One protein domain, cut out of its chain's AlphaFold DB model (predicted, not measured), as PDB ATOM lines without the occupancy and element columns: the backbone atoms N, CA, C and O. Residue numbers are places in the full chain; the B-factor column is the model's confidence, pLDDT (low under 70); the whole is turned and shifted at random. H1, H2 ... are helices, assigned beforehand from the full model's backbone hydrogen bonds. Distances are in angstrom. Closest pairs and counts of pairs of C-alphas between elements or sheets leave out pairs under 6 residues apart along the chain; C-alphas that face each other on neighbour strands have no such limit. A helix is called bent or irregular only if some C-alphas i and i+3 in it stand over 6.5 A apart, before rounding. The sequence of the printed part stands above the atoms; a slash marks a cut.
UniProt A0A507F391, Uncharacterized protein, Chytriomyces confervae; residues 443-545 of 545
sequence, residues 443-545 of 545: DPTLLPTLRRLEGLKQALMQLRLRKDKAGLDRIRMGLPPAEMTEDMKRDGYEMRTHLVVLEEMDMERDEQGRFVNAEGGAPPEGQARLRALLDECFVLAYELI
ATOM      1  N   ASP A 443     319.586 221.032 406.858       93.94
ATOM      2  CA  ASP A 443     319.776 219.915 407.775       93.94
ATOM      3  C   ASP A 443     320.688 218.849 407.122       93.94
ATOM      4  O   ASP A 443     320.479 218.486 405.954       93.94
ATOM      5  N   PRO A 444     321.717 218.340 407.827       95.00
ATOM      6  CA  PRO A 444     322.677 217.398 407.255       95.00
ATOM      7  C   PRO A 444     322.021 216.129 406.699       95.00
ATOM      8  O   PRO A 444     322.559 215.524 405.768       95.00
ATOM      9  N   THR A 445     320.853 215.743 407.221       96.31
ATOM     10  CA  THR A 445     320.082 214.588 406.749       96.31
ATOM     11  C   THR A 445     319.436 214.815 405.378       96.31
ATOM     12  O   THR A 445     319.186 213.845 404.667       96.31
ATOM     13  N   LEU A 446     319.244 216.072 404.955       95.69
ATOM     14  CA  LEU A 446     318.688 216.445 403.647       95.69
ATOM     15  C   LEU A 446     319.751 216.809 402.595       95.69
ATOM     16  O   LEU A 446     319.427 217.031 401.425       95.69
ATOM     17  N   LEU A 447     321.037 216.843 402.965       95.44
ATOM     18  CA  LEU A 447     322.136 217.106 402.027       95.44
ATOM     19  C   LEU A 447     322.176 216.161 400.809       95.44
ATOM     20  O   LEU A 447     322.534 216.637 399.728       95.44
ATOM     21  N   PRO A 448     321.841 214.857 400.914       96.81
ATOM     22  CA  PRO A 448     321.767 213.987 399.739       96.81
ATOM     23  C   PRO A 448     320.728 214.471 398.719       96.81
ATOM     24  O   PRO A 448     321.040 214.566 397.531       96.81
ATOM     25  N   THR A 449     319.538 214.849 399.187       97.00
ATOM     26  CA  THR A 449     318.445 215.386 398.363       97.00
ATOM     27  C   THR A 449     318.847 216.703 397.709       97.00
ATOM     28  O   THR A 449     318.662 216.871 396.505       97.00
ATOM     29  N   LEU A 450     319.489 217.604 398.467       96.44
ATOM     30  CA  LEU A 450     320.005 218.870 397.940       96.44
ATOM     31  C   LEU A 450     320.984 218.644 396.785       96.44
ATOM     32  O   LEU A 450     320.820 219.227 395.719       96.44
ATOM     33  N   ARG A 451     321.976 217.764 396.969       97.12
ATOM     34  CA  ARG A 451     322.972 217.461 395.929       97.12
ATOM     35  C   ARG A 451     322.340 216.821 394.694       97.12
ATOM     36  O   ARG A 451     322.777 217.108 393.582       97.12
ATOM     37  N   ARG A 452     321.319 215.971 394.875       97.56
ATOM     38  CA  ARG A 452     320.564 215.354 393.770       97.56
ATOM     39  C   ARG A 452     319.837 216.426 392.949       97.56
ATOM     40  O   ARG A 452     319.976 216.429 391.729       97.56
ATOM     41  N   LEU A 453     319.163 217.377 393.603       97.44
ATOM     42  CA  LEU A 453     318.513 218.513 392.932       97.44
ATOM     43  C   LEU A 453     319.515 219.461 392.259       97.44
ATOM     44  O   LEU A 453     319.304 219.858 391.117       97.44
ATOM     45  N   GLU A 454     320.630 219.802 392.913       96.31
ATOM     46  CA  GLU A 454     321.668 220.661 392.320       96.31
ATOM     47  C   GLU A 454     322.292 220.004 391.075       96.31
ATOM     48  O   GLU A 454     322.505 220.673 390.060       96.31
ATOM     49  N   GLY A 455     322.513 218.686 391.114       96.44
ATOM     50  CA  GLY A 455     322.971 217.906 389.964       96.44
ATOM     51  C   GLY A 455     321.956 217.877 388.815       96.44
ATOM     52  O   GLY A 455     322.336 218.089 387.663       96.44
ATOM     53  N   LEU A 456     320.666 217.681 389.117       97.12
ATOM     54  CA  LEU A 456     319.591 217.732 388.118       97.12
ATOM     55  C   LEU A 456     319.482 219.111 387.475       97.12
ATOM     56  O   LEU A 456     319.443 219.206 386.250       97.12
ATOM     57  N   LYS A 457     319.514 220.180 388.274       96.56
ATOM     58  CA  LYS A 457     319.500 221.554 387.769       96.56
ATOM     59  C   LYS A 457     320.646 221.801 386.793       96.56
ATOM     60  O   LYS A 457     320.422 222.333 385.709       96.56
ATOM     61  N   GLN A 458     321.868 221.398 387.148       96.00
ATOM     62  CA  GLN A 458     323.023 221.538 386.259       96.00
ATOM     63  C   GLN A 458     322.848 220.734 384.964       96.00
ATOM     64  O   GLN A 458     323.117 221.269 383.890       96.00
ATOM     65  N   ALA A 459     322.356 219.494 385.036       95.50
ATOM     66  CA  ALA A 459     322.107 218.667 383.853       95.50
ATOM     67  C   ALA A 459     321.045 219.282 382.923       95.50
ATOM     68  O   ALA A 459     321.263 219.376 381.713       95.50
ATOM     69  N   LEU A 460     319.939 219.780 383.485       95.12
ATOM     70  CA  LEU A 460     318.877 220.468 382.747       95.12
ATOM     71  C   LEU A 460     319.375 221.777 382.122       95.12
ATOM     72  O   LEU A 460     319.089 222.051 380.960       95.12
ATOM     73  N   MET A 461     320.189 222.559 382.836       93.62
ATOM     74  CA  MET A 461     320.827 223.751 382.267       93.62
ATOM     75  C   MET A 461     321.784 223.409 381.118       93.62
ATOM     76  O   MET A 461     321.792 224.106 380.109       93.62
ATOM     77  N   GLN A 462     322.565 222.332 381.227       92.44
ATOM     78  CA  GLN A 462     323.440 221.876 380.140       92.44
ATOM     79  C   GLN A 462     322.635 221.394 378.927       92.44
ATOM     80  O   GLN A 462     323.006 221.685 377.792       92.44
ATOM     81  N   LEU A 463     321.515 220.698 379.143       91.44
ATOM     82  CA  LEU A 463     320.570 220.361 378.074       91.44
ATOM     83  C   LEU A 463     320.007 221.621 377.416       91.44
ATOM     84  O   LEU A 463     319.995 221.707 376.193       91.44
ATOM     85  N   ARG A 464     319.628 222.632 378.204       90.31
ATOM     86  CA  ARG A 464     319.157 223.926 377.694       90.31
ATOM     87  C   ARG A 464     320.197 224.653 376.853       90.31
ATOM     88  O   ARG A 464     319.837 225.214 375.828       90.31
ATOM     89  N   LEU A 465     321.463 224.633 377.261       87.19
ATOM     90  CA  LEU A 465     322.552 225.257 376.506       87.19
ATOM     91  C   LEU A 465     322.879 224.498 375.212       87.19
ATOM     92  O   LEU A 465     323.194 225.128 374.209       87.19
ATOM     93  N   ARG A 466     322.793 223.159 375.221       85.06
ATOM     94  CA  ARG A 466     322.988 222.324 374.021       85.06
ATOM     95  C   ARG A 466     321.851 222.472 373.012       85.06
ATOM     96  O   ARG A 466     322.074 222.360 371.808       85.06
ATOM     97  N   LYS A 467     320.630 222.686 373.496       74.81
ATOM     98  CA  LYS A 467     319.437 222.785 372.664       74.81
ATOM     99  C   LYS A 467     319.396 224.174 372.021       74.81
ATOM    100  O   LYS A 467     318.870 225.120 372.597       74.81
ATOM    101  N   ASP A 468     319.956 224.290 370.814       62.50
ATOM    102  CA  ASP A 468     319.820 225.487 369.977       62.50
ATOM    103  C   ASP A 468     318.353 225.947 369.951       62.50
ATOM    104  O   ASP A 468     317.441 225.123 369.821       62.50
ATOM    105  N   LYS A 469     318.108 227.264 370.011       56.78
ATOM    106  CA  LYS A 469     316.753 227.859 369.949       56.78
ATOM    107  C   LYS A 469     315.948 227.302 368.754       56.78
ATOM    108  O   LYS A 469     314.756 227.038 368.861       56.78
ATOM    109  N   ALA A 470     316.641 226.989 367.651       52.66
ATOM    110  CA  ALA A 470     316.087 226.359 366.452       52.66
ATOM    111  C   ALA A 470     315.661 224.883 366.620       52.66
ATOM    112  O   ALA A 470     314.787 224.420 365.888       52.66
ATOM    113  N   GLY A 471     316.268 224.126 367.536       55.94
ATOM    114  CA  GLY A 471     315.891 222.745 367.854       55.94
ATOM    115  C   GLY A 471     314.678 222.661 368.782       55.94
ATOM    116  O   GLY A 471     313.865 221.746 368.648       55.94
ATOM    117  N   LEU A 472     314.522 223.641 369.677       53.88
ATOM    118  CA  LEU A 472     313.393 223.748 370.604       53.88
ATOM    119  C   LEU A 472     312.086 224.036 369.848       53.88
ATOM    120  O   LEU A 472     311.112 223.308 370.023       53.88
ATOM    121  N   ASP A 473     312.121 224.967 368.891       54.69
ATOM    122  CA  ASP A 473     310.986 225.236 368.000       54.69
ATOM    123  C   ASP A 473     310.625 224.013 367.139       54.69
ATOM    124  O   ASP A 473     309.454 223.730 366.919       54.69
ATOM    125  N   ARG A 474     311.613 223.234 366.680       57.88
ATOM    126  CA  ARG A 474     311.389 222.055 365.820       57.88
ATOM    127  C   ARG A 474     310.778 220.857 366.554       57.88
ATOM    128  O   ARG A 474     309.957 220.159 365.968       57.88
ATOM    129  N   ILE A 475     311.152 220.617 367.814       53.47
ATOM    130  CA  ILE A 475     310.543 219.556 368.640       53.47
ATOM    131  C   ILE A 475     309.120 219.952 369.045       53.47
ATOM    132  O   ILE A 475     308.213 219.125 368.958       53.47
ATOM    133  N   ARG A 476     308.907 221.228 369.382       53.53
ATOM    134  CA  ARG A 476     307.581 221.775 369.702       53.53
ATOM    135  C   ARG A 476     306.620 221.741 368.506       53.53
ATOM    136  O   ARG A 476     305.424 221.581 368.698       53.53
ATOM    137  N   MET A 477     307.150 221.821 367.281       51.78
ATOM    138  CA  MET A 477     306.409 221.743 366.008       51.78
ATOM    139  C   MET A 477     306.092 220.308 365.536       51.78
ATOM    140  O   MET A 477     305.649 220.131 364.401       51.78
ATOM    141  N   GLY A 478     306.334 219.278 366.356       50.19
ATOM    142  CA  GLY A 478     305.874 217.914 366.070       50.19
ATOM    143  C   GLY A 478     306.445 217.303 364.786       50.19
ATOM    144  O   GLY A 478     305.706 216.664 364.035       50.19
ATOM    145  N   LEU A 479     307.744 217.492 364.507       60.22
ATOM    146  CA  LEU A 479     308.378 216.821 363.368       60.22
ATOM    147  C   LEU A 479     308.171 215.293 363.450       60.22
ATOM    148  O   LEU A 479     308.337 214.706 364.525       60.22
ATOM    149  N   PRO A 480     307.849 214.624 362.326       64.62
ATOM    150  CA  PRO A 480     307.682 213.179 362.309       64.62
ATOM    151  C   PRO A 480     308.976 212.478 362.776       64.62
ATOM    152  O   PRO A 480     310.072 212.933 362.438       64.62
ATOM    153  N   PRO A 481     308.895 211.336 363.495       63.50
ATOM    154  CA  PRO A 481     310.061 210.659 364.087       63.50
ATOM    155  C   PRO A 481     311.191 210.309 363.104       63.50
ATOM    156  O   PRO A 481     312.330 210.091 363.520       63.50
ATOM    157  N   ALA A 482     310.874 210.242 361.808       72.19
ATOM    158  CA  ALA A 482     311.815 209.974 360.724       72.19
ATOM    159  C   ALA A 482     312.783 211.138 360.437       72.19
ATOM    160  O   ALA A 482     313.842 210.906 359.864       72.19
ATOM    161  N   GLU A 483     312.444 212.364 360.840       71.75
ATOM    162  CA  GLU A 483     313.228 213.576 360.558       71.75
ATOM    163  C   GLU A 483     314.002 214.100 361.784       71.75
ATOM    164  O   GLU A 483     314.761 215.063 361.680       71.75
ATOM    165  N   MET A 484     313.853 213.462 362.951       74.88
ATOM    166  CA  MET A 484     314.646 213.794 364.137       74.88
ATOM    167  C   MET A 484     316.077 213.272 363.989       74.88
ATOM    168  O   MET A 484     316.285 212.079 363.747       74.88
ATOM    169  N   THR A 485     317.067 214.139 364.206       82.56
ATOM    170  CA  THR A 485     318.465 213.705 364.305       82.56
ATOM    171  C   THR A 485     318.658 212.812 365.534       82.56
ATOM    172  O   THR A 485     317.919 212.909 366.518       82.56
ATOM    173  N   GLU A 486     319.652 211.924 365.500       82.25
ATOM    174  CA  GLU A 486     319.947 211.033 366.632       82.25
ATOM    175  C   GLU A 486     320.289 211.812 367.915       82.25
ATOM    176  O   GLU A 486     319.888 211.404 369.005       82.25
ATOM    177  N   ASP A 487     320.917 212.986 367.794       79.25
ATOM    178  CA  ASP A 487     321.167 213.878 368.931       79.25
ATOM    179  C   ASP A 487     319.864 214.406 369.555       79.25
ATOM    180  O   ASP A 487     319.728 214.403 370.775       79.25
ATOM    181  N   MET A 488     318.859 214.765 368.745       78.81
ATOM    182  CA  MET A 488     317.550 215.208 369.254       78.81
ATOM    183  C   MET A 488     316.802 214.080 369.972       78.81
ATOM    184  O   MET A 488     316.131 214.317 370.977       78.81
ATOM    185  N   LYS A 489     316.911 212.841 369.470       81.31
ATOM    186  CA  LYS A 489     316.327 211.665 370.134       81.31
ATOM    187  C   LYS A 489     317.022 211.389 371.467       81.31
ATOM    188  O   LYS A 489     316.331 211.114 372.449       81.31
ATOM    189  N   ARG A 490     318.356 211.503 371.509       86.62
ATOM    190  CA  ARG A 490     319.151 211.361 372.736       86.62
ATOM    191  C   ARG A 490     318.755 212.408 373.771       86.62
ATOM    192  O   ARG A 490     318.394 212.033 374.881       86.62
ATOM    193  N   ASP A 491     318.724 213.683 373.400       87.25
ATOM    194  CA  ASP A 491     318.387 214.769 374.327       87.25
ATOM    195  C   ASP A 491     316.934 214.653 374.831       87.25
ATOM    196  O   ASP A 491     316.656 214.874 376.008       87.25
ATOM    197  N   GLY A 492     315.998 214.220 373.976       84.62
ATOM    198  CA  GLY A 492     314.618 213.930 374.381       84.62
ATOM    199  C   GLY A 492     314.475 212.705 375.299       84.62
ATOM    200  O   GLY A 492     313.523 212.621 376.079       84.62
ATOM    201  N   TYR A 493     315.390 211.736 375.222       87.06
ATOM    202  CA  TYR A 493     315.457 210.614 376.162       87.06
ATOM    203  C   TYR A 493     316.088 211.037 377.497       87.06
ATOM    204  O   TYR A 493     315.540 210.718 378.552       87.06
ATOM    205  N   GLU A 494     317.181 211.807 377.460       90.69
ATOM    206  CA  GLU A 494     317.815 212.400 378.648       90.69
ATOM    207  C   GLU A 494     316.809 213.264 379.422       90.69
ATOM    208  O   GLU A 494     316.627 213.070 380.622       90.69
ATOM    209  N   MET A 495     316.058 214.129 378.730       93.06
ATOM    210  CA  MET A 495     315.006 214.954 379.331       93.06
ATOM    211  C   MET A 495     313.925 214.124 380.030       93.06
ATOM    212  O   MET A 495     313.626 214.356 381.199       93.06
ATOM    213  N   ARG A 496     313.363 213.118 379.346       87.75
ATOM    214  CA  ARG A 496     312.358 212.224 379.946       87.75
ATOM    215  C   ARG A 496     312.899 211.487 381.163       87.75
ATOM    216  O   ARG A 496     312.184 211.329 382.143       87.75
ATOM    217  N   THR A 497     314.165 211.085 381.117       93.75
ATOM    218  CA  THR A 497     314.832 210.452 382.258       93.75
ATOM    219  C   THR A 497     314.919 211.419 383.442       93.75
ATOM    220  O   THR A 497     314.612 211.033 384.564       93.75
ATOM    221  N   HIS A 498     315.271 212.687 383.211       95.50
ATOM    222  CA  HIS A 498     315.315 213.697 384.271       95.50
ATOM    223  C   HIS A 498     313.933 214.036 384.847       95.50
ATOM    224  O   HIS A 498     313.832 214.216 386.057       95.50
ATOM    225  N   LEU A 499     312.879 214.071 384.025       93.56
ATOM    226  CA  LEU A 499     311.500 214.277 384.491       93.56
ATOM    227  C   LEU A 499     311.035 213.164 385.426       93.56
ATOM    228  O   LEU A 499     310.530 213.465 386.500       93.56
ATOM    229  N   VAL A 500     311.276 211.899 385.068       95.00
ATOM    230  CA  VAL A 500     310.943 210.761 385.939       95.00
ATOM    231  C   VAL A 500     311.658 210.888 387.285       95.00
ATOM    232  O   VAL A 500     311.045 210.699 388.327       95.00
ATOM    233  N   VAL A 501     312.934 211.290 387.286       96.69
ATOM    234  CA  VAL A 501     313.679 211.514 388.534       96.69
ATOM    235  C   VAL A 501     313.082 212.664 389.358       96.69
ATOM    236  O   VAL A 501     313.041 212.562 390.581       96.69
ATOM    237  N   LEU A 502     312.626 213.753 388.729       97.19
ATOM    238  CA  LEU A 502     311.961 214.855 389.437       97.19
ATOM    239  C   LEU A 502     310.611 214.427 390.027       97.19
ATOM    240  O   LEU A 502     310.323 214.774 391.169       97.19
ATOM    241  N   GLU A 503     309.817 213.652 389.286       95.19
ATOM    242  CA  GLU A 503     308.546 213.086 389.757       95.19
ATOM    243  C   GLU A 503     308.759 212.125 390.934       95.19
ATOM    244  O   GLU A 503     308.058 212.221 391.939       95.19
ATOM    245  N   GLU A 504     309.771 211.255 390.862       96.50
ATOM    246  CA  GLU A 504     310.167 210.388 391.980       96.50
ATOM    247  C   GLU A 504     310.530 211.209 393.225       96.50
ATOM    248  O   GLU A 504     310.077 210.897 394.323       96.50
ATOM    249  N   MET A 505     311.307 212.285 393.066       97.06
ATOM    250  CA  MET A 505     311.685 213.159 394.182       97.06
ATOM    251  C   MET A 505     310.503 213.946 394.759       97.06
ATOM    252  O   MET A 505     310.499 214.238 395.954       97.06
ATOM    253  N   ASP A 506     309.511 214.302 393.942       96.50
ATOM    254  CA  ASP A 506     308.289 214.951 394.424       96.50
ATOM    255  C   ASP A 506     307.401 213.963 395.196       96.50
ATOM    256  O   ASP A 506     306.845 214.310 396.238       96.50
ATOM    257  N   MET A 507     307.361 212.698 394.763       95.44
ATOM    258  CA  MET A 507     306.686 211.608 395.477       95.44
ATOM    259  C   MET A 507     307.352 211.223 396.807       95.44
ATOM    260  O   MET A 507     306.686 210.664 397.676       95.44
ATOM    261  N   GLU A 508     308.645 211.507 396.988       94.06
ATOM    262  CA  GLU A 508     309.366 211.302 398.254       94.06
ATOM    263  C   GLU A 508     308.959 212.320 399.347       94.06
ATOM    264  O   GLU A 508     309.445 212.234 400.475       94.06
ATOM    265  N   ARG A 509     308.092 213.300 399.054       96.44
ATOM    266  CA  ARG A 509     307.627 214.308 400.024       96.44
ATOM    267  C   ARG A 509     306.453 213.793 400.869       96.44
ATOM    268  O   ARG A 509     305.690 212.930 400.448       96.44
ATOM    269  N   ASP A 510     306.297 214.342 402.075       96.06
ATOM    270  CA  ASP A 510     305.140 214.059 402.936       96.06
ATOM    271  C   ASP A 510     303.838 214.702 402.410       96.06
ATOM    272  O   ASP A 510     303.838 215.480 401.456       96.06
ATOM    273  N   GLU A 511     302.705 214.413 403.060       93.88
ATOM    274  CA  GLU A 511     301.386 214.975 402.710       93.88
ATOM    275  C   GLU A 511     301.334 216.515 402.789       93.88
ATOM    276  O   GLU A 511     300.440 217.143 402.224       93.88
ATOM    277  N   GLN A 512     302.286 217.141 403.491       91.50
ATOM    278  CA  GLN A 512     302.434 218.593 403.590       91.50
ATOM    279  C   GLN A 512     303.418 219.158 402.550       91.50
ATOM    280  O   GLN A 512     303.696 220.362 402.549       91.50
ATOM    281  N   GLY A 513     303.952 218.315 401.662       93.19
ATOM    282  CA  GLY A 513     304.922 218.692 400.646       93.19
ATOM    283  C   GLY A 513     306.300 219.021 401.223       93.19
ATOM    284  O   GLY A 513     306.991 219.896 400.703       93.19
ATOM    285  N   ARG A 514     306.735 218.381 402.304       96.31
ATOM    286  CA  ARG A 514     308.087 218.545 402.861       96.31
ATOM    287  C   ARG A 514     308.937 217.327 402.538       96.31
ATOM    288  O   ARG A 514     308.440 216.208 402.515       96.31
ATOM    289  N   PHE A 515     310.229 217.539 402.320       96.19
ATOM    290  CA  PHE A 515     311.171 216.444 402.124       96.19
ATOM    291  C   PHE A 515     311.393 215.714 403.446       96.19
ATOM    292  O   PHE A 515     311.788 216.337 404.436       96.19
ATOM    293  N   VAL A 516     311.145 214.406 403.460       96.81
ATOM    294  CA  VAL A 516     311.433 213.567 404.623       96.81
ATOM    295  C   VAL A 516     312.872 213.065 404.573       96.81
ATOM    296  O   VAL A 516     313.426 212.781 403.513       96.81
ATOM    297  N   ASN A 517     313.506 212.980 405.736       95.19
ATOM    298  CA  ASN A 517     314.802 212.345 405.892       95.19
ATOM    299  C   ASN A 517     314.655 210.811 405.968       95.19
ATOM    300  O   ASN A 517     313.550 210.269 406.000       95.19
ATOM    301  N   ALA A 518     315.780 210.094 406.046       93.38
ATOM    302  CA  ALA A 518     315.788 208.628 406.130       93.38
ATOM    303  C   ALA A 518     315.084 208.057 407.382       93.38
ATOM    304  O   ALA A 518     314.736 206.879 407.405       93.38
ATOM    305  N   GLU A 519     314.872 208.877 408.415       92.00
ATOM    306  CA  GLU A 519     314.158 208.509 409.645       92.00
ATOM    307  C   GLU A 519     312.642 208.783 409.548       92.00
ATOM    308  O   GLU A 519     311.905 208.505 410.492       92.00
ATOM    309  N   GLY A 520     312.164 209.317 408.415       91.69
ATOM    310  CA  GLY A 520     310.763 209.687 408.186       91.69
ATOM    311  C   GLY A 520     310.359 211.040 408.784       91.69
ATOM    312  O   GLY A 520     309.181 211.394 408.760       91.69
ATOM    313  N   GLY A 521     311.308 211.807 409.327       92.56
ATOM    314  CA  GLY A 521     311.081 213.158 409.836       92.56
ATOM    315  C   GLY A 521     311.277 214.219 408.752       92.56
ATOM    316  O   GLY A 521     312.141 214.083 407.895       92.56
ATOM    317  N   ALA A 522     310.512 215.309 408.804       92.69
ATOM    318  CA  ALA A 522     310.681 216.465 407.919       92.69
ATOM    319  C   ALA A 522     311.336 217.624 408.698       92.69
ATOM    320  O   ALA A 522     310.611 218.439 409.286       92.69
ATOM    321  N   PRO A 523     312.683 217.697 408.776       91.56
ATOM    322  CA  PRO A 523     313.349 218.743 409.543       91.56
ATOM    323  C   PRO A 523     313.038 220.111 408.920       91.56
ATOM    324  O   PRO A 523     312.950 220.209 407.696       91.56
ATOM    325  N   PRO A 524     312.830 221.167 409.729       87.81
ATOM    326  CA  PRO A 524     312.419 222.478 409.226       87.81
ATOM    327  C   PRO A 524     313.547 223.214 408.485       87.81
ATOM    328  O   PRO A 524     313.278 224.003 407.577       87.81
ATOM    329  N   GLU A 525     314.805 222.955 408.847       92.06
ATOM    330  CA  GLU A 525     315.982 223.605 408.271       92.06
ATOM    331  C   GLU A 525     316.254 223.109 406.840       92.06
ATOM    332  O   GLU A 525     316.457 221.921 406.591       92.06
ATOM    333  N   GLY A 526     316.257 224.031 405.872       90.31
ATOM    334  CA  GLY A 526     316.554 223.743 404.463       90.31
ATOM    335  C   GLY A 526     315.365 223.357 403.574       90.31
ATOM    336  O   GLY A 526     315.533 223.300 402.356       90.31
ATOM    337  N   GLN A 527     314.158 223.172 404.122       93.50
ATOM    338  CA  GLN A 527     312.959 222.809 403.338       93.50
ATOM    339  C   GLN A 527     312.606 223.846 402.271       93.50
ATOM    340  O   GLN A 527     312.324 223.493 401.128       93.50
ATOM    341  N   ALA A 528     312.651 225.132 402.632       88.00
ATOM    342  CA  ALA A 528     312.348 226.222 401.707       88.00
ATOM    343  C   ALA A 528     313.314 226.231 400.513       88.00
ATOM    344  O   ALA A 528     312.881 226.358 399.369       88.00
ATOM    345  N   ARG A 529     314.611 226.016 400.775       93.31
ATOM    346  CA  ARG A 529     315.647 225.947 399.739       93.31
ATOM    347  C   ARG A 529     315.449 224.746 398.814       93.31
ATOM    348  O   ARG A 529     315.555 224.903 397.604       93.31
ATOM    349  N   LEU A 530     315.149 223.566 399.360       95.38
ATOM    350  CA  LEU A 530     314.895 222.364 398.556       95.38
ATOM    351  C   LEU A 530     313.641 222.502 397.694       95.38
ATOM    352  O   LEU A 530     313.672 222.132 396.526       95.38
ATOM    353  N   ARG A 531     312.563 223.067 398.248       94.38
ATOM    354  CA  ARG A 531     311.327 223.325 397.505       94.38
ATOM    355  C   ARG A 531     311.568 224.290 396.350       94.38
ATOM    356  O   ARG A 531     311.234 223.959 395.223       94.38
ATOM    357  N   ALA A 532     312.218 225.423 396.620       91.19
ATOM    358  CA  ALA A 532     312.569 226.386 395.581       91.19
ATOM    359  C   ALA A 532     313.432 225.746 394.482       91.19
ATOM    360  O   ALA A 532     313.197 225.969 393.300       91.19
ATOM    361  N   LEU A 533     314.396 224.902 394.860       94.94
ATOM    362  CA  LEU A 533     315.267 224.232 393.899       94.94
ATOM    363  C   LEU A 533     314.535 223.161 393.070       94.94
ATOM    364  O   LEU A 533     314.827 223.020 391.884       94.94
ATOM    365  N   LEU A 534     313.595 222.420 393.666       96.69
ATOM    366  CA  LEU A 534     312.733 221.474 392.949       96.69
ATOM    367  C   LEU A 534     311.832 222.210 391.947       96.69
ATOM    368  O   LEU A 534     311.776 221.814 390.783       96.69
ATOM    369  N   ASP A 535     311.203 223.308 392.371       92.12
ATOM    370  CA  ASP A 535     310.356 224.147 391.515       92.12
ATOM    371  C   ASP A 535     311.167 224.703 390.325       92.12
ATOM    372  O   ASP A 535     310.740 224.596 389.175       92.12
ATOM    373  N   GLU A 536     312.387 225.201 390.563       92.81
ATOM    374  CA  GLU A 536     313.307 225.638 389.501       92.81
ATOM    375  C   GLU A 536     313.654 224.508 388.513       92.81
ATOM    376  O   GLU A 536     313.746 224.747 387.307       92.81
ATOM    377  N   CYS A 537     313.841 223.274 388.994       95.94
ATOM    378  CA  CYS A 537     314.118 222.131 388.123       95.94
ATOM    379  C   CYS A 537     312.910 221.767 387.252       95.94
ATOM    380  O   CYS A 537     313.092 221.514 386.061       95.94
ATOM    381  N   PHE A 538     311.692 221.771 387.803       95.50
ATOM    382  CA  PHE A 538     310.480 221.544 387.012       95.50
ATOM    383  C   PHE A 538     310.295 222.623 385.949       95.50
ATOM    384  O   PHE A 538     310.024 222.285 384.801       95.50
ATOM    385  N   VAL A 539     310.508 223.899 386.288       89.56
ATOM    386  CA  VAL A 539     310.451 224.998 385.311       89.56
ATOM    387  C   VAL A 539     311.439 224.757 384.169       89.56
ATOM    388  O   VAL A 539     311.040 224.782 383.009       89.56
ATOM    389  N   LEU A 540     312.702 224.437 384.475       90.44
ATOM    390  CA  LEU A 540     313.706 224.133 383.448       90.44
ATOM    391  C   LEU A 540     313.326 222.920 382.590       90.44
ATOM    392  O   LEU A 540     313.558 222.929 381.383       90.44
ATOM    393  N   ALA A 541     312.763 221.874 383.194       91.31
ATOM    394  CA  ALA A 541     312.340 220.687 382.466       91.31
ATOM    395  C   ALA A 541     311.154 220.995 381.536       91.31
ATOM    396  O   ALA A 541     311.201 220.624 380.366       91.31
ATOM    397  N   TYR A 542     310.147 221.738 382.004       86.81
ATOM    398  CA  TYR A 542     309.002 222.162 381.192       86.81
ATOM    399  C   TYR A 542     309.383 223.133 380.073       86.81
ATOM    400  O   TYR A 542     308.805 223.057 378.996       86.81
ATOM    401  N   GLU A 543     310.372 224.005 380.279       84.25
ATOM    402  CA  GLU A 543     310.927 224.841 379.205       84.25
ATOM    403  C   GLU A 543     311.606 224.014 378.101       84.25
ATOM    404  O   GLU A 543     311.764 224.487 376.975       84.25
ATOM    405  N   LEU A 544     312.043 222.791 378.416       82.94
ATOM    406  CA  LEU A 544     312.731 221.900 377.488       82.94
ATOM    407  C   LEU A 544     311.814 220.871 376.818       82.94
ATOM    408  O   LEU A 544     312.297 220.171 375.921       82.94
ATOM    409  N   ILE A 545     310.540 220.789 377.204       80.88
ATOM    410  CA  ILE A 545     309.490 220.026 376.507       80.88
ATOM    411  C   ILE A 545     308.863 220.933 375.449       80.88
ATOM    412  O   ILE A 545     308.874 220.514 374.269       80.88
TER     413      ILE A 545
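AT A GLANCE: This is residues 443 to 545 of the 545 residues of an uncharacterized protein of Chytriomyces confervae (UniProt A0A507F391). Three long helices, H1, H3 and H4, make an up-and-down bundle drawn out as a rod, with their centres in a triangle. The short helix H2 lies crosswise at one end, and the long unnamed stretch 508 to 526 winds at the other end, before H4. The printed part has 103 residues with four named helices, H1, H2, H3 and H4 along the chain, and no named strand; its class is all helix. It is loose, with a radius of gyration of the C-alphas of 16.1 A and spans of 49 by 21 by 18 A.

IN THESE COORDINATES: H1, the longest helix, covers residues 444 to 466 and 33.6 A, from C-alpha 444 at (322.677, 217.398, 407.255). H1 is irregular: C-alphas 445 and 448 are 7.2 A apart. H3 covers residues 486 to 507, 31.8 A. H4 covers residues 527 to 543, 24.3 A, and ends with C-alpha 543 at (310.927, 224.841, 379.205). H2 covers residues 469 to 476, 11.0 A.

HOW THE PARTS SIT: H1 and H4 touch, the closest C-alphas being those of Lys 457 and Cys 537, 5.4 A apart. They run the same way at a shallow tilt of 21 degrees. H1 touches H3 with residues 456 to 463 alone, closest at the C-alphas of Leu 456 and His 498, 7.0 A, opposite ways at a shallow tilt of 25 degrees. H3 and H4 form a helical hairpin at a shallow tilt of 29 degrees; H3 touches H4 with residues 495 to 502 alone, and the closest C-alphas, Leu 499 and Ala 541, are 6.8 A apart. H2 is close to H3 but not clearly touching, with the C-alphas of Gly 471 and Met 488 7.8 A apart. H2 is apart from H1 and H4. Every O i to N i+4 pair is within hydrogen-bond range in H2, H3 and H4, and 17 of 19 are in H1.

THE WHOLE: The farthest C-alphas, those of Ala 482 and Pro 524, are 50.1 A apart. The printed part has no cut. The link from H3 to H4 is long, 19 residues. The mean pLDDT of the printed part is 86.7, and residues 468 to 481 are under 70.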